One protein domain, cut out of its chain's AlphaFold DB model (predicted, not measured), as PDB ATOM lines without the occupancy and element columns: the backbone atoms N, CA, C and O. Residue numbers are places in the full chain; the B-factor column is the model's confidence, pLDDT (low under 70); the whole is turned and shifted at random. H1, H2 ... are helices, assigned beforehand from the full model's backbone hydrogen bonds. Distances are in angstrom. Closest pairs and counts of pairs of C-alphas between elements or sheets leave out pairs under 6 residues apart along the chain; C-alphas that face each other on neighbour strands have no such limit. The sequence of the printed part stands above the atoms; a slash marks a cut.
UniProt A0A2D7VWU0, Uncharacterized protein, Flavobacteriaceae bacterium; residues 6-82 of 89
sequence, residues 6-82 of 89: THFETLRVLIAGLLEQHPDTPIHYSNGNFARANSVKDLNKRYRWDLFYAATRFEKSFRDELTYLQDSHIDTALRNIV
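This is residues 6 to 82 of the 89 residues of an uncharacterized protein of Flavobacteriaceae bacterium (UniProt A0A2D7VWU0). Helix H3 runs through the middle of a small helical body; its last residues, 51 to 55, meet the middle part of H1 nearly at a right angle, and H5 crosses H3 nearly at a right angle too. At one end of the long axis, H2 lies beside H3 and residues 31 to 42 loop out between them; at the other end lie the short helix H4 and the first residues of H1. The printed part has 77 residues with five named helices, H1 to H5 in order along the chain, and no named strand; the class is all helix. It is compact, with a radius of gyration of the C-alphas of 12.6 A and spans of 34 by 26 by 21 A.

H1, the longest helix, covers residues 6 to 21 and measures 22.8 A from first to last C-alpha; C-alpha 6 is at (214.982, 225.994, 170.845). H2 is residues 25 to 30. H3 is residues 43 to 55, 18.1 A long, with C-alpha 43 at (215.254, 251.633, 180.970). H4 is residues 60 to 65. H5 is residues 71 to 81, 15.1 A long, ending with C-alpha 81 at (211.560, 239.147, 172.153).

H1, with residues 11 to 18 alone, touches residues 51 to 55 of H3; the closest C-alphas are those of Leu 14 and Ala 55, 5.4 A apart, and the lines are about perpendicular, at 84 degrees. H3 also touches H5, closest at the C-alphas of Arg 48 and Leu 78, 6.1 A apart, about perpendicular at 88 degrees. H1 and H5 only just touch, with 3 pairs of C-alphas within 8 A, of which Arg 12 and Ile 81 are closest at 5.9 A; they run the same way at a steep tilt of 58 degrees. The helix packing is mostly crossed: no touching pair has a shallow tilt. H2 is close to H3 but not clearly touching, with the closest C-alphas, those of Tyr 29 and Tyr 47, 6.9 A apart; they run opposite ways at a shallow tilt of 20 degrees. H4 touches no helix but is near H1, and it is apart from H2, H3 and H5. Every O i to N i+4 pair is within hydrogen-bond range in H1, H2, H3 and H4; in H5, 6 of 7 are.

The two C-alphas farthest apart are those of Thr 6 and Asn 38, at 36.2 A. The printed part has no cut. The link from H2 to H3, 12 residues, is long, and the other three links are tight. Mean pLDDT of the printed part is 94.1, and no printed residue is under 70; H4 has a mean of 84.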
ATOM      1  N   THR A   6     215.776 226.594 169.764       94.94
ATOM      2  CA  THR A   6     214.982 225.994 170.845       94.94
ATOM      3  C   THR A   6     214.993 226.871 172.091       94.94
ATOM      4  O   THR A   6     213.932 227.219 172.591       94.94
ATOM      5  N   HIS A   7     216.170 227.308 172.554       95.12
ATOM      6  CA  HIS A   7     216.253 228.146 173.753       95.12
ATOM      7  C   HIS A   7     215.624 229.522 173.526       95.12
ATOM      8  O   HIS A   7     214.993 230.066 174.427       95.12
ATOM      9  N   PHE A   8     215.751 230.067 172.315       96.44
ATOM     10  CA  PHE A   8     215.090 231.312 171.946       96.44
ATOM     11  C   PHE A   8     213.563 231.201 172.045       96.44
ATOM     12  O   PHE A   8     212.934 232.046 172.677       96.44
ATOM     13  N   GLU A   9     212.967 230.154 171.467       96.62
ATOM     14  CA  GLU A   9     211.515 229.949 171.525       96.62
ATOM     15  C   GLU A   9     211.029 229.678 172.950       96.62
ATOM     16  O   GLU A   9     210.036 230.273 173.366       96.62
ATOM     17  N   THR A  10     211.747 228.864 173.732       95.56
ATOM     18  CA  THR A  10     211.420 228.640 175.148       95.56
ATOM     19  C   THR A  10     211.415 229.960 175.918       95.56
ATOM     20  O   THR A  10     210.442 230.277 176.597       95.56
ATOM     21  N   LEU A  11     212.458 230.781 175.760       95.44
ATOM     22  CA  LEU A  11     212.534 232.082 176.421       95.44
ATOM     23  C   LEU A  11     211.405 233.022 175.975       95.44
ATOM     24  O   LEU A  11     210.832 233.730 176.804       95.44
ATOM     25  N   ARG A  12     211.062 233.016 174.681       96.75
ATOM     26  CA  ARG A  12     209.956 233.808 174.130       96.75
ATOM     27  C   ARG A  12     208.621 233.421 174.764       96.75
ATOM     28  O   ARG A  12     207.872 234.311 175.157       96.75
ATOM     29  N   VAL A  13     208.340 232.125 174.887       96.25
ATOM     30  CA  VAL A  13     207.107 231.610 175.506       96.25
ATOM     31  C   VAL A  13     207.046 231.964 176.990       96.25
ATOM     32  O   VAL A  13     206.019 232.457 177.446       96.25
ATOM     33  N   LEU A  14     208.143 231.789 177.732       95.19
ATOM     34  CA  LEU A  14     208.187 232.123 179.159       95.19
ATOM     35  C   LEU A  14     207.939 233.618 179.411       95.19
ATOM     36  O   LEU A  14     207.177 233.978 180.307       95.19
ATOM     37  N   ILE A  15     208.551 234.498 178.610       96.19
ATOM     38  CA  ILE A  15     208.336 235.947 178.724       96.19
ATOM     39  C   ILE A  15     206.906 236.327 178.322       96.19
ATOM     40  O   ILE A  15     206.294 237.150 178.998       96.19
ATOM     41  N   ALA A  16     206.363 235.733 177.254       96.19
ATOM     42  CA  ALA A  16     204.983 235.983 176.839       96.19
ATOM     43  C   ALA A  16     203.991 235.592 177.945       96.19
ATOM     44  O   ALA A  16     203.189 236.427 178.349       96.19
ATOM     45  N   GLY A  17     204.123 234.389 178.513       95.44
ATOM     46  CA  GLY A  17     203.262 233.934 179.608       95.44
ATOM     47  C   GLY A  17     203.371 234.810 180.861       95.44
ATOM     48  O   GLY A  17     202.365 235.096 181.505       95.44
ATOM     49  N   LEU A  18     204.569 235.313 181.181       94.69
ATOM     50  CA  LEU A  18     204.752 236.267 182.280       94.69
ATOM     51  C   LEU A  18     203.991 237.581 182.031       94.69
ATOM     52  O   LEU A  18     203.370 238.116 182.948       94.69
ATOM     53  N   LEU A  19     204.041 238.110 180.806       95.44
ATOM     54  CA  LEU A  19     203.337 239.340 180.438       95.44
ATOM     55  C   LEU A  19     201.820 239.138 180.353       95.44
ATOM     56  O   LEU A  19     201.082 240.060 180.678       95.44
ATOM     57  N   GLU A  20     201.345 237.950 179.984       96.38
ATOM     58  CA  GLU A  20     199.919 237.608 180.046       96.38
ATOM     59  C   GLU A  20     199.409 237.547 181.492       96.38
ATOM     60  O   GLU A  20     198.309 238.014 181.778       96.38
ATOM     61  N   GLN A  21     200.215 237.024 182.421       95.06
ATOM     62  CA  GLN A  21     199.886 236.996 183.852       95.06
ATOM     63  C   GLN A  21     199.974 238.379 184.513       95.06
ATOM     64  O   GLN A  21     199.268 238.652 185.483       95.06
ATOM     65  N   HIS A  22     200.843 239.251 183.998       95.06
ATOM     66  CA  HIS A  22     201.100 240.581 184.544       95.06
ATOM     67  C   HIS A  22     201.096 241.652 183.438       95.06
ATOM     68  O   HIS A  22     202.144 242.253 183.161       95.06
ATOM     69  N   PRO A  23     199.932 241.935 182.820       95.69
ATOM     70  CA  PRO A  23     199.832 242.801 181.641       95.69
ATOM     71  C   PRO A  23     200.224 244.256 181.908       95.69
ATOM     72  O   PRO A  23     200.678 244.944 180.998       95.69
ATOM     73  N   ASP A  24     200.137 244.717 183.158       95.81
ATOM     74  CA  ASP A  24     200.505 246.083 183.554       95.81
ATOM     75  C   ASP A  24     202.020 246.293 183.693       95.81
ATOM     76  O   ASP A  24     202.495 247.418 183.864       95.81
ATOM     77  N   THR A  25     202.816 245.224 183.591       95.62
ATOM     78  CA  THR A  25     204.278 245.265 183.735       95.62
ATOM     79  C   THR A  25     204.941 246.338 182.850       95.62
ATOM     80  O   THR A  25     205.693 247.149 183.391       95.62
ATOM     81  N   PRO A  26     204.657 246.462 181.535       96.00
ATOM     82  CA  PRO A  26     205.216 247.540 180.713       96.00
ATOM     83  C   PRO A  26     204.861 248.944 181.232       96.00
ATOM     84  O   PRO A  26     205.698 249.849 181.195       96.00
ATOM     85  N   ILE A  27     203.639 249.132 181.748       96.25
ATOM     86  CA  ILE A  27     203.143 250.416 182.267       96.25
ATOM     87  C   ILE A  27     203.876 250.780 183.560       96.25
ATOM     88  O   ILE A  27     204.331 251.915 183.707       96.25
ATOM     89  N   HIS A  28     204.069 249.819 184.469       95.56
ATOM     90  CA  HIS A  28     204.833 250.039 185.696       95.56
ATOM     91  C   HIS A  28     206.257 250.513 185.407       95.56
ATOM     92  O   HIS A  28     206.705 251.491 186.002       95.56
ATOM     93  N   TYR A  29     206.956 249.879 184.461       96.75
ATOM     94  CA  TYR A  29     208.306 250.313 184.094       96.75
ATOM     95  C   TYR A  29     208.307 251.663 183.378       96.75
ATOM     96  O   TYR A  29     209.161 252.500 183.672       96.75
ATOM     97  N   SER A  30     207.342 251.902 182.486       96.44
ATOM     98  CA  SER A  30     207.212 253.181 181.775       96.44
ATOM     99  C   SER A  30     207.022 254.353 182.742       96.44
ATOM    100  O   SER A  30     207.598 255.416 182.531       96.44
ATOM    101  N   ASN A  31     206.282 254.136 183.833       96.81
ATOM    102  CA  ASN A  31     205.984 255.139 184.861       96.81
ATOM    103  C   ASN A  31     206.986 255.159 186.031       96.81
ATOM    104  O   ASN A  31     206.809 255.936 186.962       96.81
ATOM    105  N   GLY A  32     208.020 254.310 186.023       95.56
ATOM    106  CA  GLY A  32     209.031 254.299 187.089       95.56
ATOM    107  C   GLY A  32     208.576 253.644 188.393       95.56
ATOM    108  O   GLY A  32     209.203 253.836 189.432       95.56
ATOM    109  N   ASN A  33     207.521 252.829 188.348       95.88
ATOM    110  CA  ASN A  33     206.957 252.110 189.492       95.88
ATOM    111  C   ASN A  33     207.793 250.868 189.854       95.88
ATOM    112  O   ASN A  33     207.286 249.750 189.914       95.88
ATOM    113  N   PHE A  34     209.094 251.058 190.059       93.69
ATOM    114  CA  PHE A  34     210.034 250.022 190.471       93.69
ATOM    115  C   PHE A  34     211.203 250.628 191.258       93.69
ATOM    116  O   PHE A  34     211.463 251.834 191.238       93.69
ATOM    117  N   ALA A  35     211.932 249.785 191.989       93.31
ATOM    118  CA  ALA A  35     213.001 250.246 192.865       93.31
ATOM    119  C   ALA A  35     214.109 250.984 192.087       93.31
ATOM    120  O   ALA A  35     214.655 250.467 191.112       93.31
ATOM    121  N   ARG A  36     214.494 252.169 192.583       93.56
ATOM    122  CA  ARG A  36     215.589 252.999 192.041       93.56
ATOM    123  C   ARG A  36     215.391 253.418 190.575       93.56
ATOM    124  O   ARG A  36     216.377 253.595 189.859       93.56
ATOM    125  N   ALA A  37     214.147 253.618 190.138       94.50
ATOM    126  CA  ALA A  37     213.822 254.006 188.764       94.50
ATOM    127  C   ALA A  37     214.626 255.221 188.257       94.50
ATOM    128  O   ALA A  37     215.201 255.168 187.167       94.50
ATOM    129  N   ASN A  38     214.792 256.250 189.095       93.50
ATOM    130  CA  ASN A  38     215.556 257.465 188.777       93.50
ATOM    131  C   ASN A  38     217.063 257.230 188.555       93.50
ATOM    132  O   ASN A  38     217.737 258.060 187.953       93.50
ATOM    133  N   SER A  39     217.618 256.111 189.031       94.38
ATOM    134  CA  SER A  39     219.040 255.772 188.866       94.38
ATOM    135  C   SER A  39     219.316 254.923 187.621       94.38
ATOM    136  O   SER A  39     220.475 254.636 187.311       94.38
ATOM    137  N   VAL A  40     218.277 254.487 186.902       95.75
ATOM    138  CA  VAL A  40     218.438 253.656 185.707       95.75
ATOM    139  C   VAL A  40     218.865 254.518 184.523       95.75
ATOM    140  O   VAL A  40     218.155 255.436 184.120       95.75
ATOM    141  N   LYS A  41     220.004 254.186 183.911       94.75
ATOM    142  CA  LYS A  41     220.474 254.847 182.679       94.75
ATOM    143  C   LYS A  41     219.746 254.332 181.437       94.75
ATOM    144  O   LYS A  41     219.280 255.124 180.631       94.75
ATOM    145  N   ASP A  42     219.614 253.012 181.318       96.56
ATOM    146  CA  ASP A  42     218.940 252.346 180.198       96.56
ATOM    147  C   ASP A  42     217.710 251.583 180.708       96.56
ATOM    148  O   ASP A  42     217.824 250.490 181.275       96.56
ATOM    149  N   LEU A  43     216.533 252.196 180.533       97.00
ATOM    150  CA  LEU A  43     215.254 251.633 180.970       97.00
ATOM    151  C   LEU A  43     214.936 250.328 180.237       97.00
ATOM    152  O   LEU A  43     214.521 249.359 180.864       97.00
ATOM    153  N   ASN A  44     215.176 250.283 178.928       97.62
ATOM    154  CA  ASN A  44     214.849 249.130 178.099       97.62
ATOM    155  C   ASN A  44     215.743 247.933 178.416       97.62
ATOM    156  O   ASN A  44     215.269 246.800 178.475       97.62
ATOM    157  N   LYS A  45     217.035 248.162 178.670       97.19
ATOM    158  CA  LYS A  45     217.923 247.106 179.164       97.19
ATOM    159  C   LYS A  45     217.460 246.607 180.527       97.19
ATOM    160  O   LYS A  45     217.305 245.404 180.690       97.19
ATOM    161  N   ARG A  46     217.184 247.502 181.480       97.19
ATOM    162  CA  ARG A  46     216.687 247.092 182.801       97.19
ATOM    163  C   ARG A  46     215.422 246.237 182.689       97.19
ATOM    164  O   ARG A  46     215.379 245.152 183.254       97.19
ATOM    165  N   TYR A  47     214.453 246.706 181.910       97.44
ATOM    166  CA  TYR A  47     213.182 246.035 181.676       97.44
ATOM    167  C   TYR A  47     213.357 244.616 181.114       97.44
ATOM    168  O   TYR A  47     212.861 243.651 181.690       97.44
ATOM    169  N   ARG A  48     214.142 244.469 180.041       97.50
ATOM    170  CA  ARG A  48     214.435 243.171 179.412       97.50
ATOM    171  C   ARG A  48     215.075 242.171 180.368       97.50
ATOM    172  O   ARG A  48     214.698 241.001 180.381       97.50
ATOM    173  N   TRP A  49     216.046 242.625 181.152       97.12
ATOM    174  CA  TRP A  49     216.756 241.763 182.091       97.12
ATOM    175  C   TRP A  49     215.878 241.365 183.275       97.12
ATOM    176  O   TRP A  49     215.892 240.200 183.662       97.12
ATOM    177  N   ASP A  50     215.057 242.272 183.802       96.38
ATOM    178  CA  ASP A  50     214.121 241.931 184.873       96.38
ATOM    179  C   ASP A  50     213.070 240.910 184.400       96.38
ATOM    180  O   ASP A  50     212.806 239.945 185.119       96.38
ATOM    181  N   LEU A  51     212.554 241.037 183.167       96.12
ATOM    182  CA  LEU A  51     211.694 240.013 182.557       96.12
ATOM    183  C   LEU A  51     212.413 238.668 182.420       96.12
ATOM    184  O   LEU A  51     211.846 237.640 182.772       96.12
ATOM    185  N   PHE A  52     213.668 238.659 181.962       96.25
ATOM    186  CA  PHE A  52     214.475 237.438 181.889       96.25
ATOM    187  C   PHE A  52     214.626 236.766 183.260       96.25
ATOM    188  O   PHE A  52     214.401 235.561 183.390       96.25
ATOM    189  N   TYR A  53     214.988 237.524 184.300       94.88
ATOM    190  CA  TYR A  53     215.134 236.979 185.650       94.88
ATOM    191  C   TYR A  53     213.807 236.460 186.205       94.88
ATOM    192  O   TYR A  53     213.800 235.393 186.811       94.88
ATOM    193  N   ALA A  54     212.703 237.173 185.982       93.88
ATOM    194  CA  ALA A  54     211.378 236.748 186.417       93.88
ATOM    195  C   ALA A  54     210.912 235.476 185.684       93.88
ATOM    196  O   ALA A  54     210.528 234.508 186.337       93.88
ATOM    197  N   ALA A  55     211.027 235.446 184.355       92.94
ATOM    198  CA  ALA A  55     210.603 234.331 183.509       92.94
ATOM    199  C   ALA A  55     211.404 233.043 183.778       92.94
ATOM    200  O   ALA A  55     210.860 231.946 183.745       92.94
ATOM    201  N   THR A  56     212.698 233.168 184.091       91.50
ATOM    202  CA  THR A  56     213.587 232.021 184.361       91.50
ATOM    203  C   THR A  56     213.683 231.642 185.840       91.50
ATOM    204  O   THR A  56     214.408 230.713 186.186       91.50
ATOM    205  N   ARG A  57     212.975 232.342 186.739       87.81
ATOM    206  CA  ARG A  57     213.057 232.099 188.189       87.81
ATOM    207  C   ARG A  57     212.541 230.717 188.585       87.81
ATOM    208  O   ARG A  57     213.099 230.106 189.494       87.81
ATOM    209  N   PHE A  58     211.472 230.264 187.938       76.88
ATOM    210  CA  PHE A  58     210.810 228.993 188.244       76.88
ATOM    211  C   PHE A  58     211.333 227.830 187.390       76.88
ATOM    212  O   PHE A  58     211.197 226.678 187.784       76.88
ATOM    213  N   GLU A  59     212.032 228.135 186.295       82.38
ATOM    214  CA  GLU A  59     212.650 227.169 185.382       82.38
ATOM    215  C   GLU A  59     214.168 227.122 185.594       82.38
ATOM    216  O   GLU A  59     214.961 227.548 184.750       82.38
ATOM    217  N   LYS A  60     214.592 226.637 186.770       72.69
ATOM    218  CA  LYS A  60     216.015 226.612 187.153       72.69
ATOM    219  C   LYS A  60     216.870 225.843 186.136       72.69
ATOM    220  O   LYS A  60     217.934 226.325 185.758       72.69
ATOM    221  N   SER A  61     216.355 224.720 185.636       82.50
ATOM    222  CA  SER A  61     217.004 223.891 184.613       82.50
ATOM    223  C   SER A  61     217.286 224.676 183.331       82.50
ATOM    224  O   SER A  61     218.383 224.598 182.786       82.50
ATOM    225  N   PHE A  62     216.346 225.524 182.904       87.38
ATOM    226  CA  PHE A  62     216.511 226.324 181.696       87.38
ATOM    227  C   PHE A  62     217.647 227.343 181.828       87.38
ATOM    228  O   PHE A  62     218.385 227.567 180.876       87.38
ATOM    229  N   ARG A  63     217.848 227.947 183.006       84.06
ATOM    230  CA  ARG A  63     218.976 228.867 183.221       84.06
ATOM    231  C   ARG A  63     220.325 228.150 183.132       84.06
ATOM    232  O   ARG A  63     221.251 228.695 182.531       84.06
ATOM    233  N   ASP A  64     220.425 226.956 183.706       87.25
ATOM    234  CA  ASP A  64     221.659 226.161 183.698       87.25
ATOM    235  C   ASP A  64     222.013 225.695 182.268       87.25
ATOM    236  O   ASP A  64     223.185 225.652 181.880       87.25
ATOM    237  N   GLU A  65     221.004 225.472 181.424       90.00
ATOM    238  CA  GLU A  65     221.171 225.189 179.993       90.00
ATOM    239  C   GLU A  65     221.712 226.382 179.184       90.00
ATOM    240  O   GLU A  65     222.232 226.190 178.083       90.00
ATOM    241  N   LEU A  66     221.641 227.617 179.697       90.50
ATOM    242  CA  LEU A  66     222.164 228.817 179.028       90.50
ATOM    243  C   LEU A  66     223.622 229.138 179.388       90.50
ATOM    244  O   LEU A  66     224.137 230.156 178.930       90.50
ATOM    245  N   THR A  67     224.317 228.289 180.149       90.69
ATOM    246  CA  THR A  67     225.717 228.501 180.593       90.69
ATOM    247  C   THR A  67     226.724 228.719 179.459       90.69
ATOM    248  O   THR A  67     227.771 229.329 179.659       90.69
ATOM    249  N   TYR A  68     226.400 228.272 178.248       92.56
ATOM    250  CA  TYR A  68     227.209 228.492 177.050       92.56
ATOM    251  C   TYR A  68     227.057 229.902 176.441       92.56
ATOM    252  O   TYR A  68     227.755 230.260 175.484       92.56
ATOM    253  N   LEU A  69     226.115 230.700 176.947       93.06
ATOM    254  CA  LEU A  69     225.846 232.063 176.509       93.06
ATOM    255  C   LEU A  69     226.476 233.078 177.458       93.06
ATOM    256  O   LEU A  69     226.497 232.916 178.669       93.06
ATOM    257  N   GLN A  70     226.946 234.174 176.872       94.31
ATOM    258  CA  GLN A  70     227.349 235.368 177.597       94.31
ATOM    259  C   GLN A  70     226.196 236.370 177.560       94.31
ATOM    260  O   GLN A  70     225.339 236.307 176.671       94.31
ATOM    261  N   ASP A  71     226.232 237.346 178.461       93.62
ATOM    262  CA  ASP A  71     225.214 238.390 178.587       93.62
ATOM    263  C   ASP A  71     224.886 239.085 177.262       93.62
ATOM    264  O   ASP A  71     223.727 239.382 176.996       93.62
ATOM    265  N   SER A  72     225.873 239.308 176.391       94.94
ATOM    266  CA  SER A  72     225.665 239.923 175.073       94.94
ATOM    267  C   SER A  72     224.806 239.062 174.138       94.94
ATOM    268  O   SER A  72     223.971 239.590 173.396       94.94
ATOM    269  N   HIS A  73     224.971 237.738 174.182       95.12
ATOM    270  CA  HIS A  73     224.167 236.810 173.393       95.12
ATOM    271  C   HIS A  73     222.721 236.773 173.906       95.12
ATOM    272  O   HIS A  73     221.788 236.769 173.102       95.12
ATOM    273  N   ILE A  74     222.538 236.792 175.231       95.88
ATOM    274  CA  ILE A  74     221.218 236.823 175.873       95.88
ATOM    275  C   ILE A  74     220.527 238.163 175.594       95.88
ATOM    276  O   ILE A  74     219.391 238.174 175.134       95.88
ATOM    277  N   ASP A  75     221.218 239.293 175.770       96.75
ATOM    278  CA  ASP A  75     220.672 240.635 175.511       96.75
ATOM    279  C   ASP A  75     220.221 240.788 174.053       96.75
ATOM    280  O   ASP A  75     219.170 241.367 173.784       96.75
ATOM    281  N   THR A  76     220.964 240.203 173.108       96.75
ATOM    282  CA  THR A  76     220.569 240.176 171.692       96.75
ATOM    283  C   THR A  76     219.258 239.413 171.486       96.75
ATOM    284  O   THR A  76     218.390 239.884 170.754       96.75
ATOM    285  N   ALA A  77     219.078 238.262 172.141       96.25
ATOM    286  CA  ALA A  77     217.819 237.521 172.088       96.25
ATOM    287  C   ALA A  77     216.670 238.322 172.723       96.25
ATOM    288  O   ALA A  77     215.615 238.478 172.111       96.25
ATOM    289  N   LEU A  78     216.898 238.908 173.901       97.31
ATOM    290  CA  LEU A  78     215.896 239.697 174.618       97.31
ATOM    291  C   LEU A  78     215.429 240.924 173.829       97.31
ATOM    292  O   LEU A  78     214.249 241.251 173.872       97.31
ATOM    293  N   ARG A  79     216.317 241.586 173.078       97.25
ATOM    294  CA  ARG A  79     215.948 242.701 172.185       97.25
ATOM    295  C   ARG A  79     214.965 242.303 171.088       97.25
ATOM    296  O   ARG A  79     214.192 243.151 170.666       97.25
ATOM    297  N   ASN A  80     215.009 241.051 170.634       96.94
ATOM    298  CA  ASN A  80     214.100 240.542 169.606       96.94
ATOM    299  C   ASN A  80     212.777 240.025 170.188       96.94
ATOM    300  O   ASN A  80     211.799 239.918 169.458       96.94
ATOM    301  N   ILE A  81     212.753 239.675 171.476       96.75
ATOM    302  CA  ILE A  81     211.560 239.147 172.153       96.75
ATOM    303  C   ILE A  81     210.725 240.276 172.757       96.75
ATOM    304  O   ILE A  81     209.502 240.263 172.667       96.75
ATOM    305  N   VAL A  82     211.381 241.235 173.410       96.94
ATOM    306  CA  VAL A  82     210.720 242.237 174.246       96.94
ATOM    307  C   VAL A  82     210.585 243.550 173.488       96.94
ATOM    308  O   VAL A  82     211.585 244.183 173.135       96.94
TER     309      VAL A  82